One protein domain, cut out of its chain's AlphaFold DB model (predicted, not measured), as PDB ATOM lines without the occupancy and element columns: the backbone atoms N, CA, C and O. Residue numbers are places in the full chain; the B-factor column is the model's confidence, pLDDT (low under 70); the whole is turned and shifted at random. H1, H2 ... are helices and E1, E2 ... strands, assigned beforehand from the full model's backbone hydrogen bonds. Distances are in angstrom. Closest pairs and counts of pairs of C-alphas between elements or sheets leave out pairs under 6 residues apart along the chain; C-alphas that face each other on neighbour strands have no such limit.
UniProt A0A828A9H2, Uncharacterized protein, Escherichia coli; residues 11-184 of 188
ATOM      1  N   THR A  11     192.718 188.503 205.211       78.69
ATOM      2  CA  THR A  11     193.428 187.348 204.657       78.69
ATOM      3  C   THR A  11     193.226 187.300 203.154       78.69
ATOM      4  O   THR A  11     192.179 187.690 202.637       78.69
ATOM      5  N   MET A  12     194.251 186.844 202.439       80.31
ATOM      6  CA  MET A  12     194.175 186.621 201.003       80.31
ATOM      7  C   MET A  12     194.463 185.156 200.709       80.31
ATOM      8  O   MET A  12     195.591 184.698 200.874       80.31
ATOM      9  N   ASN A  13     193.450 184.430 200.246       77.88
ATOM     10  CA  ASN A  13     193.555 183.010 199.922       77.88
ATOM     11  C   ASN A  13     192.987 182.762 198.527       77.88
ATOM     12  O   ASN A  13     191.843 183.106 198.257       77.88
ATOM     13  N   TYR A  14     193.787 182.167 197.636       82.38
ATOM     14  CA  TYR A  14     193.362 181.772 196.282       82.38
ATOM     15  C   TYR A  14     192.643 182.881 195.483       82.38
ATOM     16  O   TYR A  14     191.661 182.619 194.794       82.38
ATOM     17  N   GLY A  15     193.107 184.132 195.590       81.88
ATOM     18  CA  GLY A  15     192.475 185.262 194.900       81.88
ATOM     19  C   GLY A  15     191.154 185.732 195.530       81.88
ATOM     20  O   GLY A  15     190.338 186.372 194.864       81.88
ATOM     21  N   ILE A  16     190.934 185.436 196.809       87.69
ATOM     22  CA  ILE A  16     189.841 185.982 197.614       87.69
ATOM     23  C   ILE A  16     190.454 186.835 198.715       87.69
ATOM     24  O   ILE A  16     191.305 186.348 199.460       87.69
ATOM     25  N   VAL A  17     190.018 188.088 198.810       87.88
ATOM     26  CA  VAL A  17     190.275 188.950 199.967       87.88
ATOM     27  C   VAL A  17     189.133 188.766 200.949       87.88
ATOM     28  O   VAL A  17     187.973 188.937 200.582       87.88
ATOM     29  N   THR A  18     189.455 188.446 202.195       88.31
ATOM     30  CA  THR A  18     188.487 188.381 203.290       88.31
ATOM     31  C   THR A  18     188.818 189.445 204.315       88.31
ATOM     32  O   THR A  18     189.953 189.463 204.780       88.31
ATOM     33  N   LEU A  19     187.850 190.286 204.676       87.19
ATOM     34  CA  LEU A  19     187.940 191.297 205.733       87.19
ATOM     35  C   LEU A  19     186.914 190.996 206.831       87.19
ATOM     36  O   LEU A  19     185.866 190.413 206.554       87.19
ATOM     37  N   ASN A  20     187.179 191.437 208.055       86.81
ATOM     38  CA  ASN A  20     186.148 191.538 209.088       86.81
ATOM     39  C   ASN A  20     185.607 192.969 209.120       86.81
ATOM     40  O   ASN A  20     186.389 193.915 209.066       86.81
ATOM     41  N   SER A  21     184.285 193.123 209.190       85.56
ATOM     42  CA  SER A  21     183.613 194.421 209.236       85.56
ATOM     43  C   SER A  21     184.096 195.233 210.432       85.56
ATOM     44  O   SER A  21     184.063 194.762 211.567       85.56
ATOM     45  N   ARG A  22     184.474 196.487 210.182       87.06
ATOM     46  CA  ARG A  22     184.729 197.477 211.243       87.06
ATOM     47  C   ARG A  22     183.469 198.238 211.645       87.06
ATOM     48  O   ARG A  22     183.479 198.982 212.622       87.06
ATOM     49  N   TYR A  23     182.392 198.085 210.880       87.81
ATOM     50  CA  TYR A  23     181.087 198.611 211.237       87.81
ATOM     51  C   TYR A  23     180.382 197.635 212.180       87.81
ATOM     52  O   TYR A  23     180.102 196.496 211.803       87.81
ATOM     53  N   ALA A  24     180.075 198.110 213.386       85.06
ATOM     54  CA  ALA A  24     179.293 197.397 214.385       85.06
ATOM     55  C   ALA A  24     177.935 198.106 214.554       85.06
ATOM     56  O   ALA A  24     177.876 199.148 215.214       85.06
ATOM     57  N   PRO A  25     176.847 197.605 213.937       84.81
ATOM     58  CA  PRO A  25     175.515 198.167 214.141       84.81
ATOM     59  C   PRO A  25     175.057 197.946 215.585       84.81
ATOM     60  O   PRO A  25     175.376 196.927 216.201       84.81
ATOM     61  N   ASN A  26     174.246 198.861 216.114       86.69
ATOM     62  CA  ASN A  26     173.582 198.607 217.395       86.69
ATOM     63  C   ASN A  26     172.528 197.485 217.264       86.69
ATOM     64  O   ASN A  26     172.174 197.063 216.162       86.69
ATOM     65  N   THR A  27     171.987 197.015 218.392       85.00
ATOM     66  CA  THR A  27     171.019 195.905 218.426       85.00
ATOM     67  C   THR A  27     169.799 196.116 217.522       85.00
ATOM     68  O   THR A  27     169.361 195.175 216.863       85.00
ATOM     69  N   GLU A  28     169.250 197.330 217.461       88.62
ATOM     70  CA  GLU A  28     168.062 197.622 216.648       88.62
ATOM     71  C   GLU A  28     168.401 197.740 215.156       88.62
ATOM     72  O   GLU A  28     167.669 197.219 214.313       88.62
ATOM     73  N   GLU A  29     169.545 198.337 214.813       88.38
ATOM     74  CA  GLU A  29     170.063 198.336 213.440       88.38
ATOM     75  C   GLU A  29     170.330 196.907 212.951       88.38
ATOM     76  O   GLU A  29     169.889 196.535 211.864       88.38
ATOM     77  N   LYS A  30     170.976 196.071 213.775       85.94
ATOM     78  CA  LYS A  30     171.252 194.666 213.450       85.94
ATOM     79  C   LYS A  30     169.965 193.895 213.162       85.94
ATOM     80  O   LYS A  30     169.872 193.254 212.116       85.94
ATOM     81  N   LYS A  31     168.950 194.017 214.027       85.88
ATOM     82  CA  LYS A  31     167.624 193.415 213.801       85.88
ATOM     83  C   LYS A  31     166.999 193.899 212.498       85.88
ATOM     84  O   LYS A  31     166.485 193.087 211.738       85.88
ATOM     85  N   ARG A  32     167.055 195.205 212.213       89.44
ATOM     86  CA  ARG A  32     166.515 195.772 210.968       89.44
ATOM     87  C   ARG A  32     167.157 195.139 209.733       89.44
ATOM     88  O   ARG A  32     166.437 194.782 208.803       89.44
ATOM     89  N   TYR A  33     168.479 194.985 209.725       88.44
ATOM     90  CA  TYR A  33     169.193 194.354 208.613       88.44
ATOM     91  C   TYR A  33     168.877 192.858 208.485       88.44
ATOM     92  O   TYR A  33     168.640 192.385 207.377       88.44
ATOM     93  N   GLN A  34     168.789 192.130 209.602       85.38
ATOM     94  CA  GLN A  34     168.378 190.719 209.607       85.38
ATOM     95  C   GLN A  34     166.941 190.533 209.100       85.38
ATOM     96  O   GLN A  34     166.684 189.647 208.294       85.38
ATOM     97  N   CYS A  35     166.004 191.392 209.504       87.31
ATOM     98  CA  CYS A  35     164.632 191.349 208.998       87.31
ATOM     99  C   CYS A  35     164.569 191.583 207.485       87.31
ATOM    100  O   CYS A  35     163.792 190.919 206.805       87.31
ATOM    101  N   ALA A  36     165.381 192.500 206.949       89.12
ATOM    102  CA  ALA A  36     165.440 192.730 205.508       89.12
ATOM    103  C   ALA A  36     165.923 191.481 204.750       89.12
ATOM    104  O   ALA A  36     165.341 191.106 203.738       89.12
ATOM    105  N   ASP A  37     166.932 190.790 205.271       83.81
ATOM    106  CA  ASP A  37     167.415 189.528 204.700       83.81
ATOM    107  C   ASP A  37     166.356 188.425 204.697       83.81
ATOM    108  O   ASP A  37     166.143 187.761 203.684       83.81
ATOM    109  N   ILE A  38     165.636 188.279 205.814       84.50
ATOM    110  CA  ILE A  38     164.535 187.321 205.946       84.50
ATOM    111  C   ILE A  38     163.443 187.625 204.918       84.50
ATOM    112  O   ILE A  38     162.981 186.720 204.226       84.50
ATOM    113  N   VAL A  39     163.042 188.894 204.788       87.56
ATOM    114  CA  VAL A  39     162.035 189.314 203.806       87.56
ATOM    115  C   VAL A  39     162.491 188.987 202.387       87.56
ATOM    116  O   VAL A  39     161.725 188.378 201.643       87.56
ATOM    117  N   ASN A  40     163.729 189.327 202.016       83.31
ATOM    118  CA  ASN A  40     164.257 189.005 200.689       83.31
ATOM    119  C   ASN A  40     164.307 187.500 200.443       83.31
ATOM    120  O   ASN A  40     163.859 187.052 199.397       83.31
ATOM    121  N   THR A  41     164.745 186.716 201.423       79.88
ATOM    122  CA  THR A  41     164.785 185.254 201.326       79.88
ATOM    123  C   THR A  41     163.394 184.656 201.112       79.88
ATOM    124  O   THR A  41     163.206 183.808 200.238       79.88
ATOM    125  N   ILE A  42     162.394 185.108 201.878       82.50
ATOM    126  CA  ILE A  42     161.000 184.676 201.703       82.50
ATOM    127  C   ILE A  42     160.529 185.045 200.294       82.50
ATOM    128  O   ILE A  42     160.036 184.192 199.568       82.50
ATOM    129  N   ILE A  43     160.746 186.283 199.858       81.81
ATOM    130  CA  ILE A  43     160.316 186.740 198.534       81.81
ATOM    131  C   ILE A  43     161.022 185.980 197.395       81.81
ATOM    132  O   ILE A  43     160.386 185.660 196.391       81.81
ATOM    133  N   GLU A  44     162.320 185.702 197.517       75.00
ATOM    134  CA  GLU A  44     163.101 184.966 196.517       75.00
ATOM    135  C   GLU A  44     162.706 183.489 196.461       75.00
ATOM    136  O   GLU A  44     162.544 182.937 195.371       75.00
ATOM    137  N   SER A  45     162.483 182.843 197.609       67.81
ATOM    138  CA  SER A  45     161.967 181.467 197.642       67.81
ATOM    139  C   SER A  45     160.563 181.354 197.031       67.81
ATOM    140  O   SER A  45     160.264 180.370 196.357       67.81
ATOM    141  N   GLU A  46     159.754 182.408 197.146       66.81
ATOM    142  CA  GLU A  46     158.401 182.523 196.589       66.81
ATOM    143  C   GLU A  46     158.367 183.102 195.159       66.81
ATOM    144  O   GLU A  46     157.327 183.579 194.699       66.81
ATOM    145  N   SER A  47     159.471 183.036 194.400       64.81
ATOM    146  CA  SER A  47     159.542 183.444 192.977       64.81
ATOM    147  C   SER A  47     158.418 182.856 192.098       64.81
ATOM    148  O   SER A  47     158.092 183.390 191.035       64.81
ATOM    149  N   SER A  48     157.787 181.767 192.546       73.19
ATOM    150  CA  SER A  48     156.574 181.183 191.968       73.19
ATOM    151  C   SER A  48     155.359 182.114 191.977       73.19
ATOM    152  O   SER A  48     154.550 182.045 191.051       73.19
ATOM    153  N   VAL A  49     155.210 182.981 192.980       82.56
ATOM    154  CA  VAL A  49     154.040 183.859 193.127       82.56
ATOM    155  C   VAL A  49     154.087 185.006 192.124       82.56
ATOM    156  O   VAL A  49     153.108 185.242 191.423       82.56
ATOM    157  N   GLU A  50     155.237 185.669 191.969       87.06
ATOM    158  CA  GLU A  50     155.401 186.715 190.950       87.06
ATOM    159  C   GLU A  50     155.162 186.162 189.541       87.06
ATOM    160  O   GLU A  50     154.464 186.779 188.732       87.06
ATOM    161  N   TRP A  51     155.695 184.975 189.245       88.88
ATOM    162  CA  TRP A  51     155.443 184.310 187.971       88.88
ATOM    163  C   TRP A  51     153.950 184.023 187.760       88.88
ATOM    164  O   TRP A  51     153.413 184.285 186.683       88.88
ATOM    165  N   MET A  52     153.263 183.531 188.794       91.25
ATOM    166  CA  MET A  52     151.836 183.214 188.734       91.25
ATOM    167  C   MET A  52     150.975 184.456 188.490       91.25
ATOM    168  O   MET A  52     150.092 184.425 187.636       91.25
ATOM    169  N   ILE A  53     151.254 185.559 189.184       93.12
ATOM    170  CA  ILE A  53     150.527 186.825 189.008       93.12
ATOM    171  C   ILE A  53     150.767 187.401 187.610       93.12
ATOM    172  O   ILE A  53     149.819 187.807 186.939       93.12
ATOM    173  N   ASN A  54     152.006 187.358 187.115       93.75
ATOM    174  CA  ASN A  54     152.306 187.755 185.738       93.75
ATOM    175  C   ASN A  54     151.550 186.899 184.713       93.75
ATOM    176  O   ASN A  54     151.067 187.426 183.711       93.75
ATOM    177  N   LYS A  55     151.404 185.594 184.967       95.88
ATOM    178  CA  LYS A  55     150.601 184.710 184.119       95.88
ATOM    179  C   LYS A  55     149.119 185.098 184.130       95.88
ATOM    180  O   LYS A  55     148.533 185.201 183.060       95.88
ATOM    181  N   ILE A  56     148.541 185.387 185.299       96.12
ATOM    182  CA  ILE A  56     147.152 185.870 185.411       96.12
ATOM    183  C   ILE A  56     146.955 187.137 184.570       96.12
ATOM    184  O   ILE A  56     146.012 187.214 183.787       96.12
ATOM    185  N   LEU A  57     147.867 188.108 184.665       97.00
ATOM    186  CA  LEU A  57     147.794 189.346 183.881       97.00
ATOM    187  C   LEU A  57     147.890 189.101 182.364       97.00
ATOM    188  O   LEU A  57     147.193 189.760 181.592       97.00
ATOM    189  N   GLN A  58     148.715 188.146 181.925       97.44
ATOM    190  CA  GLN A  58     148.810 187.739 180.514       97.44
ATOM    191  C   GLN A  58     147.521 187.071 180.014       97.44
ATOM    192  O   GLN A  58     147.047 187.381 178.917       97.44
ATOM    193  N   ASP A  59     146.931 186.189 180.821       97.38
ATOM    194  CA  ASP A  59     145.683 185.502 180.482       97.38
ATOM    195  C   ASP A  59     144.515 186.506 180.401       97.38
ATOM    196  O   ASP A  59     143.728 186.471 179.453       97.38
ATOM    197  N   ILE A  60     144.452 187.470 181.330       97.38
ATOM    198  CA  ILE A  60     143.481 188.579 181.301       97.38
ATOM    199  C   ILE A  60     143.639 189.411 180.033       97.38
ATOM    200  O   ILE A  60     142.656 189.660 179.341       97.38
ATOM    201  N   LYS A  61     144.869 189.817 179.704       96.94
ATOM    202  CA  LYS A  61     145.145 190.601 178.496       96.94
ATOM    203  C   LYS A  61     144.666 189.871 177.238       96.94
ATOM    204  O   LYS A  61     144.037 190.476 176.377       96.94
ATOM    205  N   THR A  62     144.907 188.564 177.162       97.50
ATOM    206  CA  THR A  62     144.456 187.719 176.046       97.50
ATOM    207  C   THR A  62     142.924 187.668 175.948       97.50
ATOM    208  O   THR A  62     142.364 187.719 174.849       97.50
ATOM    209  N   ALA A  63     142.231 187.588 177.087       96.62
ATOM    210  CA  ALA A  63     140.771 187.619 177.145       96.62
ATOM    211  C   ALA A  63     140.205 188.980 176.695       96.62
ATOM    212  O   ALA A  63     139.293 189.010 175.866       96.62
ATOM    213  N   GLU A  64     140.789 190.088 177.168       95.88
ATOM    214  CA  GLU A  64     140.422 191.455 176.765       95.88
ATOM    215  C   GLU A  64     140.615 191.666 175.253       95.88
ATOM    216  O   GLU A  64     139.715 192.168 174.579       95.88
ATOM    217  N   GLU A  65     141.747 191.222 174.693       96.56
ATOM    218  CA  GLU A  65     142.041 191.282 173.249       96.56
ATOM    219  C   GLU A  65     141.068 190.436 172.410       96.56
ATOM    220  O   GLU A  65     140.792 190.760 171.255       96.56
ATOM    221  N   SER A  66     140.499 189.386 173.006       96.75
ATOM    222  CA  SER A  66     139.465 188.543 172.395       96.75
ATOM    223  C   SER A  66     138.041 189.092 172.584       96.75
ATOM    224  O   SER A  66     137.075 188.451 172.171       96.75
ATOM    225  N   GLY A  67     137.891 190.272 173.196       96.44
ATOM    226  CA  GLY A  67     136.608 190.949 173.408       96.44
ATOM    227  C   GLY A  67     135.835 190.500 174.651       96.44
ATOM    228  O   GLY A  67     134.689 190.914 174.826       96.44
ATOM    229  N   PHE A  68     136.428 189.679 175.524       95.31
ATOM    230  CA  PHE A  68     135.811 189.293 176.794       95.31
ATOM    231  C   PHE A  68     136.132 190.335 177.865       95.31
ATOM    232  O   PHE A  68     137.257 190.420 178.347       95.31
ATOM    233  N   ILE A  69     135.124 191.115 178.253       94.12
ATOM    234  CA  ILE A  69     135.224 192.122 179.313       94.12
ATOM    235  C   ILE A  69     134.065 191.897 180.284       94.12
ATOM    236  O   ILE A  69     132.909 191.809 179.872       94.12
ATOM    237  N   SER A  70     134.379 191.791 181.572       96.25
ATOM    238  CA  SER A  70     133.409 191.671 182.666       96.25
ATOM    239  C   SER A  70     133.907 192.434 183.889       96.25
ATOM    240  O   SER A  70     135.096 192.750 183.986       96.25
ATOM    241  N   GLU A  71     133.004 192.741 184.818       97.06
ATOM    242  CA  GLU A  71     133.370 193.406 186.069       97.06
ATOM    243  C   GLU A  71     134.343 192.542 186.884       97.06
ATOM    244  O   GLU A  71     135.343 193.043 187.393       97.06
ATOM    245  N   GLU A  72     134.120 191.229 186.919       97.25
ATOM    246  CA  GLU A  72     134.965 190.257 187.607       97.25
ATOM    247  C   GLU A  72     136.380 190.211 187.016       97.25
ATOM    248  O   GLU A  72     137.365 190.169 187.756       97.25
ATOM    249  N   LEU A  73     136.499 190.267 185.684       96.62
ATOM    250  CA  LEU A  73     137.798 190.283 185.006       96.62
ATOM    251  C   LEU A  73     138.573 191.576 185.310       96.62
ATOM    252  O   LEU A  73     139.773 191.525 185.580       96.62
ATOM    253  N   LEU A  74     137.883 192.721 185.328       96.44
ATOM    254  CA  LEU A  74     138.472 194.013 185.692       96.44
ATOM    255  C   LEU A  74     138.914 194.044 187.164       96.44
ATOM    256  O   LEU A  74     139.991 194.558 187.474       96.44
ATOM    257  N   GLN A  75     138.126 193.458 188.070       97.81
ATOM    258  CA  GLN A  75     138.495 193.321 189.481       97.81
ATOM    259  C   GLN A  75     139.735 192.432 189.653       97.81
ATOM    260  O   GLN A  75     140.677 192.828 190.342       97.81
ATOM    261  N   LEU A  76     139.783 191.269 188.991       97.44
ATOM    262  CA  LEU A  76     140.940 190.368 189.049       97.44
ATOM    263  C   LEU A  76     142.213 191.038 188.514       97.44
ATOM    264  O   LEU A  76     143.287 190.876 189.101       97.44
ATOM    265  N   LYS A  77     142.090 191.821 187.435       97.44
ATOM    266  CA  LYS A  77     143.187 192.620 186.878       97.44
ATOM    267  C   LYS A  77     143.726 193.607 187.904       97.44
ATOM    268  O   LYS A  77     144.916 193.579 188.197       97.44
ATOM    269  N   SER A  78     142.843 194.403 188.508       97.62
ATOM    270  CA  SER A  78     143.231 195.399 189.508       97.62
ATOM    271  C   SER A  78     143.914 194.768 190.727       97.62
ATOM    272  O   SER A  78     144.952 195.260 191.165       97.62
ATOM    273  N   ILE A  79     143.388 193.653 191.248       97.38
ATOM    274  CA  ILE A  79     144.007 192.919 192.367       97.38
ATOM    275  C   ILE A  79     145.419 192.450 191.992       97.38
ATOM    276  O   ILE A  79     146.356 192.615 192.773       97.38
ATOM    277  N   SER A  80     145.574 191.892 190.790       96.50
ATOM    278  CA  SER A  80     146.847 191.348 190.307       96.50
ATOM    279  C   SER A  80     147.898 192.443 190.076       96.50
ATOM    280  O   SER A  80     149.052 192.282 190.473       96.50
ATOM    281  N   GLU A  81     147.503 193.575 189.485       96.62
ATOM    282  CA  GLU A  81     148.371 194.746 189.284       96.62
ATOM    283  C   GLU A  81     148.823 195.344 190.623       96.62
ATOM    284  O   GLU A  81     150.020 195.569 190.824       96.62
ATOM    285  N   ASN A  82     147.890 195.534 191.563       96.62
ATOM    286  CA  ASN A  82     148.194 196.066 192.892       96.62
ATOM    287  C   ASN A  82     149.161 195.156 193.653       96.62
ATOM    288  O   ASN A  82     150.164 195.637 194.179       96.62
ATOM    289  N   TYR A  83     148.912 193.842 193.654       93.38
ATOM    290  CA  TYR A  83     149.795 192.875 194.306       93.38
ATOM    291  C   TYR A  83     151.226 192.958 193.762       93.38
ATOM    292  O   TYR A  83     152.187 193.041 194.530       93.38
ATOM    293  N   LEU A  84     151.384 192.971 192.434       91.25
ATOM    294  CA  LEU A  84     152.703 193.047 191.808       91.25
ATOM    295  C   LEU A  84     153.415 194.359 192.164       91.25
ATOM    296  O   LEU A  84     154.611 194.360 192.462       91.25
ATOM    297  N   GLN A  85     152.687 195.474 192.173       93.44
ATOM    298  CA  GLN A  85     153.244 196.778 192.519       93.44
ATOM    299  C   GLN A  85     153.680 196.861 193.988       93.44
ATOM    300  O   GLN A  85     154.761 197.389 194.278       93.44
ATOM    301  N   GLU A  86     152.890 196.320 194.915       93.62
ATOM    302  CA  GLU A  86     153.250 196.229 196.333       93.62
ATOM    303  C   GLU A  86     154.483 195.341 196.537       93.62
ATOM    304  O   GLU A  86     155.428 195.751 197.217       93.62
ATOM    305  N   LEU A  87     154.539 194.185 195.869       90.69
ATOM    306  CA  LEU A  87     155.685 193.278 195.932       90.69
ATOM    307  C   LEU A  87     156.966 193.932 195.392       90.69
ATOM    308  O   LEU A  87     158.013 193.861 196.034       90.69
ATOM    309  N   ILE A  88     156.896 194.618 194.247       89.75
ATOM    310  CA  ILE A  88     158.032 195.370 193.682       89.75
ATOM    311  C   ILE A  88     158.491 196.465 194.650       89.75
ATOM    312  O   ILE A  88     159.694 196.680 194.826       89.75
ATOM    313  N   THR A  89     157.549 197.159 195.285       92.38
ATOM    314  CA  THR A  89     157.852 198.214 196.260       92.38
ATOM    315  C   THR A  89     158.572 197.640 197.479       92.38
ATOM    316  O   THR A  89     159.587 198.196 197.903       92.38
ATOM    317  N   LEU A  90     158.110 196.498 197.993       91.62
ATOM    318  CA  LEU A  90     158.735 195.792 199.108       91.62
ATOM    319  C   LEU A  90     160.135 195.267 198.757       91.62
ATOM    320  O   LEU A  90     161.068 195.446 199.537       91.62
ATOM    321  N   LYS A  91     160.320 194.689 197.563       88.69
ATOM    322  CA  LYS A  91     161.644 194.272 197.064       88.69
ATOM    323  C   LYS A  91     162.624 195.443 197.038       88.69
ATOM    324  O   LYS A  91     163.742 195.336 197.535       88.69
ATOM    325  N   ARG A  92     162.197 196.588 196.495       90.31
ATOM    326  CA  ARG A  92     163.034 197.797 196.417       90.31
ATOM    327  C   ARG A  92     163.396 198.334 197.796       90.31
ATOM    328  O   ARG A  92     164.565 198.627 198.032       90.31
ATOM    329  N   SER A  93     162.430 198.459 198.705       92.19
ATOM    330  CA  SER A  93     162.694 198.979 200.053       92.19
ATOM    331  C   SER A  93     163.635 198.064 200.841       92.19
ATOM    332  O   SER A  93     164.534 198.550 201.527       92.19
ATOM    333  N   THR A  94     163.491 196.750 200.679       90.12
ATOM    334  CA  THR A  94     164.343 195.747 201.327       90.12
ATOM    335  C   THR A  94     165.766 195.769 200.766       90.12
ATOM    336  O   THR A  94     166.731 195.836 201.532       90.12
ATOM    337  N   ALA A  95     165.913 195.839 199.439       87.19
ATOM    338  CA  ALA A  95     167.210 195.999 198.784       87.19
ATOM    339  C   ALA A  95     167.929 197.291 199.215       87.19
ATOM    340  O   ALA A  95     169.142 197.283 199.414       87.19
ATOM    341  N   MET A  96     167.200 198.394 199.429       91.19
ATOM    342  CA  MET A  96     167.786 199.637 199.952       91.19
ATOM    343  C   MET A  96     168.337 199.479 201.374       91.19
ATOM    344  O   MET A  96     169.366 200.070 201.690       91.19
ATOM    345  N   ILE A  97     167.688 198.686 202.231       92.12
ATOM    346  CA  ILE A  97     168.177 198.420 203.594       92.12
ATOM    347  C   ILE A  97     169.466 197.592 203.553       92.12
ATOM    348  O   ILE A  97     170.425 197.921 204.249       92.12
ATOM    349  N   GLN A  98     169.518 196.549 202.722       88.06
ATOM    350  CA  GLN A  98     170.740 195.757 202.539       88.06
ATOM    351  C   GLN A  98     171.871 196.596 201.935       88.06
ATOM    352  O   GLN A  98     173.023 196.489 202.356       88.06
ATOM    353  N   ARG A  99     171.534 197.483 200.993       89.69
ATOM    354  CA  ARG A  99     172.488 198.418 200.405       89.69
ATOM    355  C   ARG A  99     173.059 199.393 201.434       89.69
ATOM    356  O   ARG A  99     174.269 199.578 201.458       89.69
ATOM    357  N   ASP A 100     172.221 199.958 202.301       92.94
ATOM    358  CA  ASP A 100     172.660 200.844 203.388       92.94
ATOM    359  C   ASP A 100     173.661 200.149 204.325       92.94
ATOM    360  O   ASP A 100     174.712 200.716 204.624       92.94
ATOM    361  N   LEU A 101     173.396 198.896 204.728       91.38
ATOM    362  CA  LEU A 101     174.367 198.112 205.503       91.38
ATOM    363  C   LEU A 101     175.699 198.004 204.761       91.38
ATOM    364  O   LEU A 101     176.760 198.220 205.342       91.38
ATOM    365  N   ALA A 102     175.642 197.660 203.479       90.44
ATOM    366  CA  ALA A 102     176.828 197.438 202.679       90.44
ATOM    367  C   ALA A 102     177.659 198.700 202.475       90.44
ATOM    368  O   ALA A 102     178.881 198.638 202.598       90.44
ATOM    369  N   ASP A 103     177.014 199.838 202.231       92.25
ATOM    370  CA  ASP A 103     177.688 201.130 202.121       92.25
ATOM    371  C   ASP A 103     178.373 201.503 203.449       92.25
ATOM    372  O   ASP A 103     179.530 201.928 203.443       92.25
ATOM    373  N   LYS A 104     177.730 201.265 204.603       92.50
ATOM    374  CA  LYS A 104     178.351 201.487 205.925       92.50
ATOM    375  C   LYS A 104     179.540 200.558 206.177       92.50
ATOM    376  O   LYS A 104     180.589 201.003 206.647       92.50
ATOM    377  N   VAL A 105     179.397 199.275 205.850       90.56
ATOM    378  CA  VAL A 105     180.447 198.262 206.030       90.56
ATOM    379  C   VAL A 105     181.640 198.564 205.130       90.56
ATOM    380  O   VAL A 105     182.763 198.649 205.619       90.56
ATOM    381  N   LEU A 106     181.423 198.801 203.836       90.44
ATOM    382  CA  LEU A 106     182.489 199.173 202.905       90.44
ATOM    383  C   LEU A 106     183.147 200.494 203.296       90.44
ATOM    384  O   LEU A 106     184.376 200.570 203.338       90.44
ATOM    385  N   GLY A 107     182.350 201.499 203.663       90.56
ATOM    386  CA  GLY A 107     182.845 202.794 204.120       90.56
ATOM    387  C   GLY A 107     183.756 202.678 205.343       90.56
ATOM    388  O   GLY A 107     184.770 203.370 205.418       90.56
ATOM    389  N   SER A 108     183.485 201.732 206.250       89.31
ATOM    390  CA  SER A 108     184.361 201.444 207.397       89.31
ATOM    391  C   SER A 108     185.758 200.930 206.995       89.31
ATOM    392  O   SER A 108     186.720 201.048 207.760       89.31
ATOM    393  N   HIS A 109     185.892 200.428 205.764       85.88
ATOM    394  CA  HIS A 109     187.148 200.018 205.136       85.88
ATOM    395  C   HIS A 109     187.689 201.033 204.115       85.88
ATOM    396  O   HIS A 109     188.688 200.743 203.459       85.88
ATOM    397  N   GLY A 110     187.065 202.207 203.970       88.38
ATOM    398  CA  GLY A 110     187.422 203.180 202.930       88.38
ATOM    399  C   GLY A 110     187.116 202.693 201.509       88.38
ATOM    400  O   GLY A 110     187.705 203.188 200.551       88.38
ATOM    401  N   LEU A 111     186.225 201.710 201.375       90.25
ATOM    402  CA  LEU A 111     185.784 201.157 200.101       90.25
ATOM    403  C   LEU A 111     184.454 201.786 199.686       90.25
ATOM    404  O   LEU A 111     183.631 202.161 200.520       90.25
ATOM    405  N   MET A 112     184.230 201.854 198.382       92.88
ATOM    406  CA  MET A 112     182.997 202.331 197.773       92.88
ATOM    407  C   MET A 112     182.675 201.453 196.576       92.88
ATOM    408  O   MET A 112     183.558 201.101 195.797       92.88
ATOM    409  N   PHE A 113     181.404 201.115 196.417       92.38
ATOM    410  CA  PHE A 113     180.962 200.397 195.233       92.38
ATOM    411  C   PHE A 113     181.207 201.193 193.954       92.38
ATOM    412  O   PHE A 113     181.093 202.420 193.941       92.38
ATOM    413  N   ASP A 114     181.497 200.453 192.887       92.19
ATOM    414  CA  ASP A 114     181.625 200.898 191.498       92.19
ATOM    415  C   ASP A 114     182.638 202.035 191.292       92.19
ATOM    416  O   ASP A 114     182.665 202.684 190.250       92.19
ATOM    417  N   ASN A 115     183.503 202.249 192.285       92.62
ATOM    418  CA  ASN A 115     184.590 203.207 192.254       92.62
ATOM    419  C   ASN A 115     185.918 202.498 192.550       92.62
ATOM    420  O   ASN A 115     185.964 201.635 193.434       92.62
ATOM    421  N   PRO A 116     187.014 202.877 191.869       91.38
ATOM    422  CA  PRO A 116     188.340 202.387 192.210       91.38
ATOM    423  C   PRO A 116     188.696 202.770 193.646       91.38
ATOM    424  O   PRO A 116     188.679 203.945 194.011       91.38
ATOM    425  N   CYS A 117     189.036 201.773 194.453       89.12
ATOM    426  CA  CYS A 117     189.399 201.941 195.852       89.12
ATOM    427  C   CYS A 117     190.786 201.366 196.106       89.12
ATOM    428  O   CYS A 117     191.131 200.298 195.595       89.12
ATOM    429  N   GLU A 118     191.567 202.057 196.933       87.94
ATOM    430  CA  GLU A 118     192.857 201.556 197.393       87.94
ATOM    431  C   GLU A 118     192.733 200.945 198.784       87.94
ATOM    432  O   GLU A 118     192.189 201.557 199.701       87.94
ATOM    433  N   PHE A 119     193.269 199.743 198.961       83.44
ATOM    434  CA  PHE A 119     193.280 199.071 200.255       83.44
ATOM    435  C   PHE A 119     194.501 198.164 200.388       83.44
ATOM    436  O   PHE A 119     195.097 197.740 199.398       83.44
ATOM    437  N   ASN A 120     194.908 197.885 201.627       79.81
ATOM    438  CA  ASN A 120     196.061 197.036 201.909       79.81
ATOM    439  C   ASN A 120     195.611 195.738 202.578       79.81
ATOM    440  O   ASN A 120     194.858 195.782 203.547       79.81
ATOM    441  N   VAL A 121     196.104 194.597 202.095       78.12
ATOM    442  CA  VAL A 121     195.818 193.273 202.674       78.12
ATOM    443  C   VAL A 121     197.100 192.469 202.719       78.12
ATOM    444  O   VAL A 121     197.781 192.334 201.702       78.12
ATOM    445  N   SER A 122     197.445 191.929 203.891       75.56
ATOM    446  CA  SER A 122     198.630 191.070 204.059       75.56
ATOM    447  C   SER A 122     199.929 191.687 203.484       75.56
ATOM    448  O   SER A 122     200.765 190.988 202.916       75.56
ATOM    449  N   GLY A 123     200.086 193.015 203.586       74.44
ATOM    450  CA  GLY A 123     201.253 193.758 203.087       74.44
ATOM    451  C   GLY A 123     201.266 194.082 201.583       74.44
ATOM    452  O   GLY A 123     202.227 194.688 201.107       74.44
ATOM    453  N   TYR A 124     200.223 193.718 200.833       77.44
ATOM    454  CA  TYR A 124     200.030 194.112 199.433       77.44
ATOM    455  C   TYR A 124     199.115 195.329 199.339       77.44
ATOM    456  O   TYR A 124     198.123 195.400 200.063       77.44
ATOM    457  N   ARG A 125     199.421 196.253 198.420       82.38
ATOM    458  CA  ARG A 125     198.558 197.393 198.101       82.38
ATOM    459  C   ARG A 125     197.745 197.083 196.853       82.38
ATOM    460  O   ARG A 125     198.312 196.851 195.783       82.38
ATOM    461  N   PHE A 126     196.431 197.101 197.001       82.19
ATOM    462  CA  PHE A 126     195.461 196.867 195.942       82.19
ATOM    463  C   PHE A 126     194.852 198.189 195.510       82.19
ATOM    464  O   PHE A 126     194.584 199.046 196.348       82.19
ATOM    465  N   SER A 127     194.610 198.320 194.213       88.38
ATOM    466  CA  SER A 127     193.624 199.234 193.649       88.38
ATOM    467  C   SER A 127     192.607 198.364 192.920       88.38
ATOM    468  O   SER A 127     192.997 197.590 192.049       88.38
ATOM    469  N   ALA A 128     191.345 198.386 193.340       90.56
ATOM    470  CA  ALA A 128     190.289 197.578 192.734       90.56
ATOM    471  C   ALA A 128     188.919 198.227 192.922       90.56
ATOM    472  O   ALA A 128     188.720 199.026 193.837       90.56
ATOM    473  N   THR A 129     187.968 197.828 192.087       92.44
ATOM    474  CA  THR A 129     186.592 198.323 192.104       92.44
ATOM    475  C   THR A 129     185.651 197.235 192.633       92.44
ATOM    476  O   THR A 129     185.493 196.198 191.982       92.44
ATOM    477  N   PRO A 130     185.019 197.421 193.804       91.12
ATOM    478  CA  PRO A 130     183.955 196.540 194.280       91.12
ATOM    479  C   PRO A 130     182.697 196.686 193.412       91.12
ATOM    480  O   PRO A 130     182.197 197.795 193.251       91.12
ATOM    481  N   VAL A 131     182.167 195.593 192.860       91.88
ATOM    482  CA  VAL A 131     181.048 195.642 191.894       91.88
ATOM    483  C   VAL A 131     179.702 195.483 192.601       91.88
ATOM    484  O   VAL A 131     179.418 194.420 193.156       91.88
ATOM    485  N   SER A 132     178.842 196.507 192.560       87.12
ATOM    486  CA  SER A 132     177.556 196.495 193.284       87.12
ATOM    487  C   SER A 132     176.545 195.487 192.752       87.12
ATOM    488  O   SER A 132     175.847 194.847 193.532       87.12
ATOM    489  N   GLN A 133     176.470 195.328 191.431       85.81
ATOM    490  CA  GLN A 133     175.498 194.449 190.771       85.81
ATOM    491  C   GLN A 133     175.763 192.962 191.032       85.81
ATOM    492  O   GLN A 133     174.875 192.136 190.852       85.81
ATOM    493  N   GLU A 134     176.983 192.624 191.454       84.00
ATOM    494  CA  GLU A 134     177.398 191.265 191.805       84.00
ATOM    495  C   GLU A 134     177.536 191.086 193.329       84.00
ATOM    496  O   GLU A 134     178.103 190.093 193.787       84.00
ATOM    497  N   ALA A 135     177.059 192.053 194.123       84.44
ATOM    498  CA  ALA A 135     177.083 191.965 195.574       84.44
ATOM    499  C   ALA A 135     175.966 191.041 196.070       84.44
ATOM    500  O   ALA A 135     174.782 191.286 195.844       84.44
ATOM    501  N   ASN A 136     176.366 189.992 196.776       82.62
ATOM    502  CA  ASN A 136     175.485 189.099 197.501       82.62
ATOM    503  C   ASN A 136     175.585 189.407 198.999       82.62
ATOM    504  O   ASN A 136     176.674 189.342 199.582       82.62
ATOM    505  N   TYR A 137     174.451 189.750 199.601       80.31
ATOM    506  CA  TYR A 137     174.319 190.015 201.027       80.31
ATOM    507  C   TYR A 137     173.754 188.758 201.674       80.31
ATOM    508  O   TYR A 137     172.581 188.456 201.501       80.31
ATOM    509  N   ILE A 138     174.587 188.019 202.398       73.00
ATOM    510  CA  ILE A 138     174.137 186.866 203.175       73.00
ATOM    511  C   ILE A 138     174.162 187.324 204.617       73.00
ATOM    512  O   ILE A 138     175.242 187.493 205.169       73.00
ATOM    513  N   ILE A 139     173.011 187.584 205.224       69.06
ATOM    514  CA  ILE A 139     172.957 188.036 206.621       69.06
ATOM    515  C   ILE A 139     172.568 186.879 207.556       69.06
ATOM    516  O   ILE A 139     172.982 186.854 208.719       69.06
ATOM    517  N   SER A 140     171.823 185.902 207.048       63.31
ATOM    518  CA  SER A 140     171.426 184.700 207.768       63.31
ATOM    519  C   SER A 140     171.482 183.455 206.891       63.31
ATOM    520  O   SER A 140     171.218 183.506 205.692       63.31
ATOM    521  N   ASP A 141     171.811 182.316 207.501       56.69
ATOM    522  CA  ASP A 141     171.432 181.028 206.926       56.69
ATOM    523  C   ASP A 141     169.948 180.799 207.255       56.69
ATOM    524  O   ASP A 141     169.513 181.118 208.367       56.69
ATOM    525  N   LEU A 142     169.175 180.242 206.317       51.62
ATOM    526  CA  LEU A 142     167.716 180.033 206.393       51.62
ATOM    527  C   LEU A 142     167.252 179.310 207.670       51.62
ATOM    528  O   LEU A 142     166.079 179.385 208.032       51.62
ATOM    529  N   PHE A 143     168.171 178.628 208.357       49.84
ATOM    530  CA  PHE A 143     167.925 177.857 209.575       49.84
ATOM    531  C   PHE A 143     168.750 178.320 210.787       49.84
ATOM    532  O   PHE A 143     168.585 177.765 211.872       49.84
ATOM    533  N   CYS A 144     169.618 179.328 210.631       51.94
ATOM    534  CA  CYS A 144     170.400 179.894 211.727       51.94
ATOM    535  C   CYS A 144     170.749 181.374 211.490       51.94
ATOM    536  O   CYS A 144     171.775 181.727 210.901       51.94
ATOM    537  N   TYR A 145     169.907 182.259 212.031       53.78
ATOM    538  CA  TYR A 145     170.011 183.721 211.900       53.78
ATOM    539  C   TYR A 145     171.234 184.353 212.595       53.78
ATOM    540  O   TYR A 145     171.373 185.578 212.629       53.78
ATOM    541  N   THR A 146     172.109 183.531 213.175       52.84
ATOM    542  CA  THR A 146     173.253 183.947 213.993       52.84
ATOM    543  C   THR A 146     174.606 183.475 213.461       52.84
ATOM    544  O   THR A 146     175.621 183.960 213.949       52.84
ATOM    545  N   GLU A 147     174.657 182.549 212.498       55.81
ATOM    546  CA  GLU A 147     175.891 181.783 212.249       55.81
ATOM    547  C   GLU A 147     176.824 182.354 211.180       55.81
ATOM    548  O   GLU A 147     178.041 182.305 211.362       55.81
ATOM    549  N   LYS A 148     176.313 182.895 210.068       64.00
ATOM    550  CA  LYS A 148     177.164 183.456 209.006       64.00
ATOM    551  C   LYS A 148     176.511 184.666 208.372       64.00
ATOM    552  O   LYS A 148     175.507 184.536 207.684       64.00
ATOM    553  N   ALA A 149     177.149 185.817 208.557       77.56
ATOM    554  CA  ALA A 149     176.792 187.033 207.857       77.56
ATOM    555  C   ALA A 149     178.007 187.574 207.107       77.56
ATOM    556  O   ALA A 149     179.050 187.839 207.707       77.56
ATOM    557  N   ASN A 150     177.892 187.715 205.795       84.50
ATOM    558  CA  ASN A 150     178.917 188.296 204.956       84.50
ATOM    559  C   ASN A 150     178.325 189.088 203.791       84.50
ATOM    560  O   ASN A 150     177.207 188.856 203.337       84.50
ATOM    561  N   ILE A 151     179.135 190.006 203.282       86.75
ATOM    562  CA  ILE A 151     178.942 190.585 201.961       86.75
ATOM    563  C   ILE A 151     179.998 189.973 201.056       86.75
ATOM    564  O   ILE A 151     181.192 190.092 201.330       86.75
ATOM    565  N   ASN A 152     179.564 189.331 199.981       88.75
ATOM    566  CA  ASN A 152     180.441 188.770 198.965       88.75
ATOM    567  C   ASN A 152     180.227 189.513 197.655       88.75
ATOM    568  O   ASN A 152     179.100 189.651 197.195       88.75
ATOM    569  N   MET A 153     181.304 189.981 197.041       91.62
ATOM    570  CA  MET A 153     181.237 190.688 195.772       91.62
ATOM    571  C   MET A 153     182.484 190.440 194.935       91.62
ATOM    572  O   MET A 153     183.560 190.095 195.433       91.62
ATOM    573  N   LYS A 154     182.350 190.651 193.630       92.00
ATOM    574  CA  LYS A 154     183.485 190.647 192.714       92.00
ATOM    575  C   LYS A 154     184.289 191.941 192.829       92.00
ATOM    576  O   LYS A 154     183.745 193.009 193.103       92.00
ATOM    577  N   LEU A 155     185.585 191.819 192.561       90.12
ATOM    578  CA  LEU A 155     186.483 192.942 192.316       90.12
ATOM    579  C   LEU A 155     186.778 193.039 190.812       90.12
ATOM    580  O   LEU A 155     187.168 192.043 190.195       90.12
ATOM    581  N   SER A 156     186.605 194.222 190.220       89.44
ATOM    582  CA  SER A 156     187.074 194.546 188.866       89.44
ATOM    583  C   SER A 156     188.296 195.461 188.908       89.44
ATOM    584  O   SER A 156     188.635 196.012 189.956       89.44
ATOM    585  N   ASP A 157     188.979 195.578 187.765       87.88
ATOM    586  CA  ASP A 157     190.096 196.513 187.569       87.88
ATOM    587  C   ASP A 157     191.186 196.381 188.638       87.88
ATOM    588  O   ASP A 157     191.693 197.362 189.172       87.88
ATOM    589  N   VAL A 158     191.515 195.134 188.984       85.56
ATOM    590  CA  VAL A 158     192.428 194.836 190.085       85.56
ATOM    591  C   VAL A 158     193.875 195.055 189.665       85.56
ATOM    592  O   VAL A 158     194.434 194.311 188.856       85.56
ATOM    593  N   PHE A 159     194.511 196.027 190.305       86.06
ATOM    594  CA  PHE A 159     195.939 196.287 190.237       86.06
ATOM    595  C   PHE A 159     196.576 196.006 191.594       86.06
ATOM    596  O   PHE A 159     196.109 196.473 192.632       86.06
ATOM    597  N   VAL A 160     197.673 195.251 191.587       78.25
ATOM    598  CA  VAL A 160     198.422 194.921 192.801       78.25
ATOM    599  C   VAL A 160     199.812 195.524 192.705       78.25
ATOM    600  O   VAL A 160     200.538 195.284 191.739       78.25
ATOM    601  N   SER A 161     200.197 196.283 193.725       73.62
ATOM    602  CA  SER A 161     201.533 196.852 193.868       73.62
ATOM    603  C   SER A 161     202.159 196.428 195.199       73.62
ATOM    604  O   SER A 161     201.499 196.338 196.236       73.62
ATOM    605  N   GLY A 162     203.447 196.095 195.163       63.62
ATOM    606  CA  GLY A 162     204.192 195.581 196.311       63.62
ATOM    607  C   GLY A 162     205.521 194.966 195.871       63.62
ATOM    608  O   GLY A 162     205.644 194.467 194.755       63.62
ATOM    609  N   GLY A 163     206.540 195.007 196.732       56.25
ATOM    610  CA  GLY A 163     207.910 194.592 196.384       56.25
ATOM    611  C   GLY A 163     208.095 193.098 196.065       56.25
ATOM    612  O   GLY A 163     209.173 192.700 195.630       56.25
ATOM    613  N   LYS A 164     207.069 192.258 196.261       62.62
ATOM    614  CA  LYS A 164     207.092 190.818 195.959       62.62
ATOM    615  C   LYS A 164     206.180 190.511 194.768       62.62
ATOM    616  O   LYS A 164     205.003 190.856 194.788       62.62
ATOM    617  N   LYS A 165     206.709 189.819 193.747       65.31
ATOM    618  CA  LYS A 165     205.913 189.327 192.606       65.31
ATOM    619  C   LYS A 165     204.802 188.402 193.103       65.31
ATOM    620  O   LYS A 165     205.090 187.408 193.766       65.31
ATOM    621  N   MET A 166     203.559 188.710 192.745       69.69
ATOM    622  CA  MET A 166     202.395 187.903 193.098       69.69
ATOM    623  C   MET A 166     202.014 186.976 191.929       69.69
ATOM    624  O   MET A 166     201.933 187.446 190.789       69.69
ATOM    625  N   PRO A 167     201.810 185.666 192.155       68.31
ATOM    626  CA  PRO A 167     201.325 184.754 191.122       68.31
ATOM    627  C   PRO A 167     199.950 185.180 190.593       68.31
ATOM    628  O   PRO A 167     199.096 185.614 191.361       68.31
ATOM    629  N   LYS A 168     199.692 184.982 189.290       67.94
ATOM    630  CA  LYS A 168     198.388 185.309 188.675       67.94
ATOM    631  C   LYS A 168     197.206 184.615 189.361       67.94
ATOM    632  O   LYS A 168     196.147 185.213 189.473       67.94
ATOM    633  N   SER A 169     197.401 183.390 189.854       64.88
ATOM    634  CA  SER A 169     196.395 182.616 190.599       64.88
ATOM    635  C   SER A 169     196.059 183.183 191.983       64.88
ATOM    636  O   SER A 169     195.154 182.681 192.639       64.88
ATOM    637  N   GLN A 170     196.794 184.198 192.443       74.44
ATOM    638  CA  GLN A 170     196.556 184.861 193.720       74.44
ATOM    639  C   GLN A 170     196.011 186.282 193.550       74.44
ATOM    640  O   GLN A 170     195.623 186.872 194.552       74.44
ATOM    641  N   ILE A 171     195.943 186.825 192.322       80.38
ATOM    642  CA  ILE A 171     195.338 188.142 192.073       80.38
ATOM    643  C   ILE A 171     193.876 188.078 192.516       80.38
ATOM    644  O   ILE A 171     193.145 187.204 192.038       80.38
ATOM    645  N   PRO A 172     193.441 188.953 193.435       81.94
ATOM    646  CA  PRO A 172     192.116 188.832 193.980       81.94
ATOM    647  C   PRO A 172     191.060 189.203 192.951       81.94
ATOM    648  O   PRO A 172     191.138 190.251 192.325       81.94
ATOM    649  N   GLY A 173     190.077 188.327 192.778       87.62
ATOM    650  CA  GLY A 173     188.890 188.579 191.960       87.62
ATOM    651  C   GLY A 173     187.618 188.712 192.791       87.62
ATOM    652  O   GLY A 173     186.562 189.034 192.251       87.62
ATOM    653  N   ARG A 174     187.692 188.440 194.099       90.25
ATOM    654  CA  ARG A 174     186.555 188.484 195.020       90.25
ATOM    655  C   ARG A 174     186.936 189.132 196.341       90.25
ATOM    656  O   ARG A 174     188.047 188.936 196.835       90.25
ATOM    657  N   LEU A 175     185.974 189.847 196.903       89.81
ATOM    658  CA  LEU A 175     186.006 190.437 198.229       89.81
ATOM    659  C   LEU A 175     184.873 189.832 199.061       89.81
ATOM    660  O   LEU A 175     183.718 189.843 198.645       89.81
ATOM    661  N   VAL A 176     185.219 189.325 200.238       90.19
ATOM    662  CA  VAL A 176     184.284 188.849 201.259       90.19
ATOM    663  C   VAL A 176     184.492 189.691 202.509       90.19
ATOM    664  O   VAL A 176     185.619 189.811 202.981       90.19
ATOM    665  N   ILE A 177     183.430 190.268 203.060       88.81
ATOM    666  CA  ILE A 177     183.480 190.982 204.339       88.81
ATOM    667  C   ILE A 177     182.568 190.270 205.327       88.81
ATOM    668  O   ILE A 177     181.361 190.224 205.109       88.81
ATOM    669  N   ASN A 178     183.129 189.727 206.405       87.50
ATOM    670  CA  ASN A 178     182.362 189.135 207.498       87.50
ATOM    671  C   ASN A 178     181.712 190.256 208.315       87.50
ATOM    672  O   ASN A 178     182.406 191.150 208.785       87.50
ATOM    673  N   LEU A 179     180.391 190.231 208.470       82.06
ATOM    674  CA  LEU A 179     179.623 191.348 209.030       82.06
ATOM    675  C   LEU A 179     179.645 191.408 210.555       82.06
ATOM    676  O   LEU A 179     179.713 192.491 211.128       82.06
ATOM    677  N   TRP A 180     179.585 190.256 211.214       76.75
ATOM    678  CA  TRP A 180     179.736 190.142 212.658       76.75
ATOM    679  C   TRP A 180     180.472 188.859 212.994       76.75
ATOM    680  O   TRP A 180     180.232 187.812 212.390       76.75
ATOM    681  N   ASP A 181     181.380 188.969 213.955       55.72
ATOM    682  CA  ASP A 181     182.151 187.848 214.455       55.72
ATOM    683  C   ASP A 181     181.272 186.995 215.384       55.72
ATOM    684  O   ASP A 181     180.599 187.501 216.283       55.72
ATOM    685  N   THR A 182     181.260 185.682 215.168       51.84
ATOM    686  CA  THR A 182     180.587 184.722 216.058       51.84
ATOM    687  C   THR A 182     181.269 184.613 217.427       51.84
ATOM    688  O   THR A 182     180.734 183.971 218.328       51.84
ATOM    689  N   SER A 183     182.450 185.217 217.601       43.84
ATOM    690  CA  SER A 183     183.242 185.138 218.833       43.84
ATOM    691  C   SER A 183     182.598 185.828 220.047       43.84
ATOM    692  O   SER A 183     182.837 185.397 221.176       43.84
ATOM    693  N   GLU A 184     181.706 186.807 219.851       41.41
ATOM    694  CA  GLU A 184     180.965 187.450 220.951       41.41
ATOM    695  C   GLU A 184     179.851 186.570 221.545       41.41
ATOM    696  O   GLU A 184     179.371 186.851 222.641       41.41
TER     697      GLU A 184
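AT A GLANCE: This is residues 11 to 184 of the 188 residues of an uncharacterized protein of Escherichia coli (UniProt A0A828A9H2). A head made of one strongly twisted sheet stands at one end, and a long helical arm runs away from it: H3 starts at the far end, folded against H2 in a hairpin, and reaches the head with its residues 95 to 106, while H1 crosses H3 close to the head. The sheet folds at the bend in E6, and its edge strands E1 and E3 come back toward each other, their closest C-alphas 6.7 A apart. The printed part has 174 residues, with three named helices and seven named strands in the order E1 E2 H1 H2 H3 E3 E4 E5 E6 E7; the class is mixed, helices and strands. The sheet is branched at E6, with E2 and E7 parallel and the other neighbour pairs antiparallel. The whole is loose, with a radius of gyration of the C-alphas of 21.9 A, and it spans 75 by 36 by 24 A, the arm making the length.

IN THESE COORDINATES: The printed part opens with E1, residues 11 to 13, whose C-alpha 11 is at (193.428, 187.348, 204.657). E2 follows at residues 16 to 20. H1, residues 27 to 45, is 26.9 A from first to last C-alpha, and H2, residues 47 to 65, is 27.5 A. H3, residues 71 to 108, is the longest helix at 55.9 A, from C-alpha 71 at (133.370, 193.406, 186.069) to C-alpha 108 at (184.361, 201.444, 207.397). Then come E3, residues 117 to 121; E4, residues 124 to 130, 17.1 A long; and E5, residues 136 to 138. E6, residues 150 to 161, is 26.6 A long and bends by 84 degrees at residue 157. E7, residues 174 to 178, is the last named element and ends with C-alpha 178 at (182.362, 189.135, 207.498).

HOW THE PARTS SIT: E6 has three neighbours in staggered pairing. E4, beside residues 155 to 161, and E5, beside residues 150 to 152, lie on one side of it, and E7 lies on the other side. E5, E6 and E7 form a meander, each strand the antiparallel neighbour of the one before. N 136 and O 152 are 2.8 A apart between E5 and E6, and N 151 and O 177 are 2.9 A apart between E6 and E7. E4 is antiparallel to E6, with N 127 and O 159 at 2.9 A. E3 and E4 form a hairpin, with N 119 and O 126 at 3.0 A. E2 is parallel to E7 at 21 degrees, with N 19 and O 176 at 2.8 A. E1 and E2 form a hairpin, with N 11 and O 18 at 3.0 A. H3 is on the sheet but only grazes it, with residues 95 to 106. H3 touches H1 with its residues 91 to 101 alone, the closest C-alphas being those of Ala 36 and Thr 94, 5.3 A apart. H1 and H3 run opposite ways at a steep tilt of 45 degrees. H3 touches H2 with its residues 73 to 84 alone, the closest C-alphas being those of Ile 53 and Ser 80, 6.0 A apart. This helical hairpin runs opposite ways at a tilt of 36 degrees, only just steep. H1 and H2 meet only through their link. H1 is only just not on the sheet, with 4 pairs of C-alphas within 10 A. In H1, H2 and H3 every O i to N i+4 pair is within hydrogen-bond range.

THE WHOLE: The two C-alphas farthest apart are those of Ser 70 and Gly 163, at 75.8 A. The printed part has no cut. The links E5 to E6 and E6 to E7 are long, of 11 and 12 residues. The mean pLDDT of the printed part is 84.3, and it is under 70 at residues 45 to 47, 139 to 148, 162 to 169 and 181 to 184.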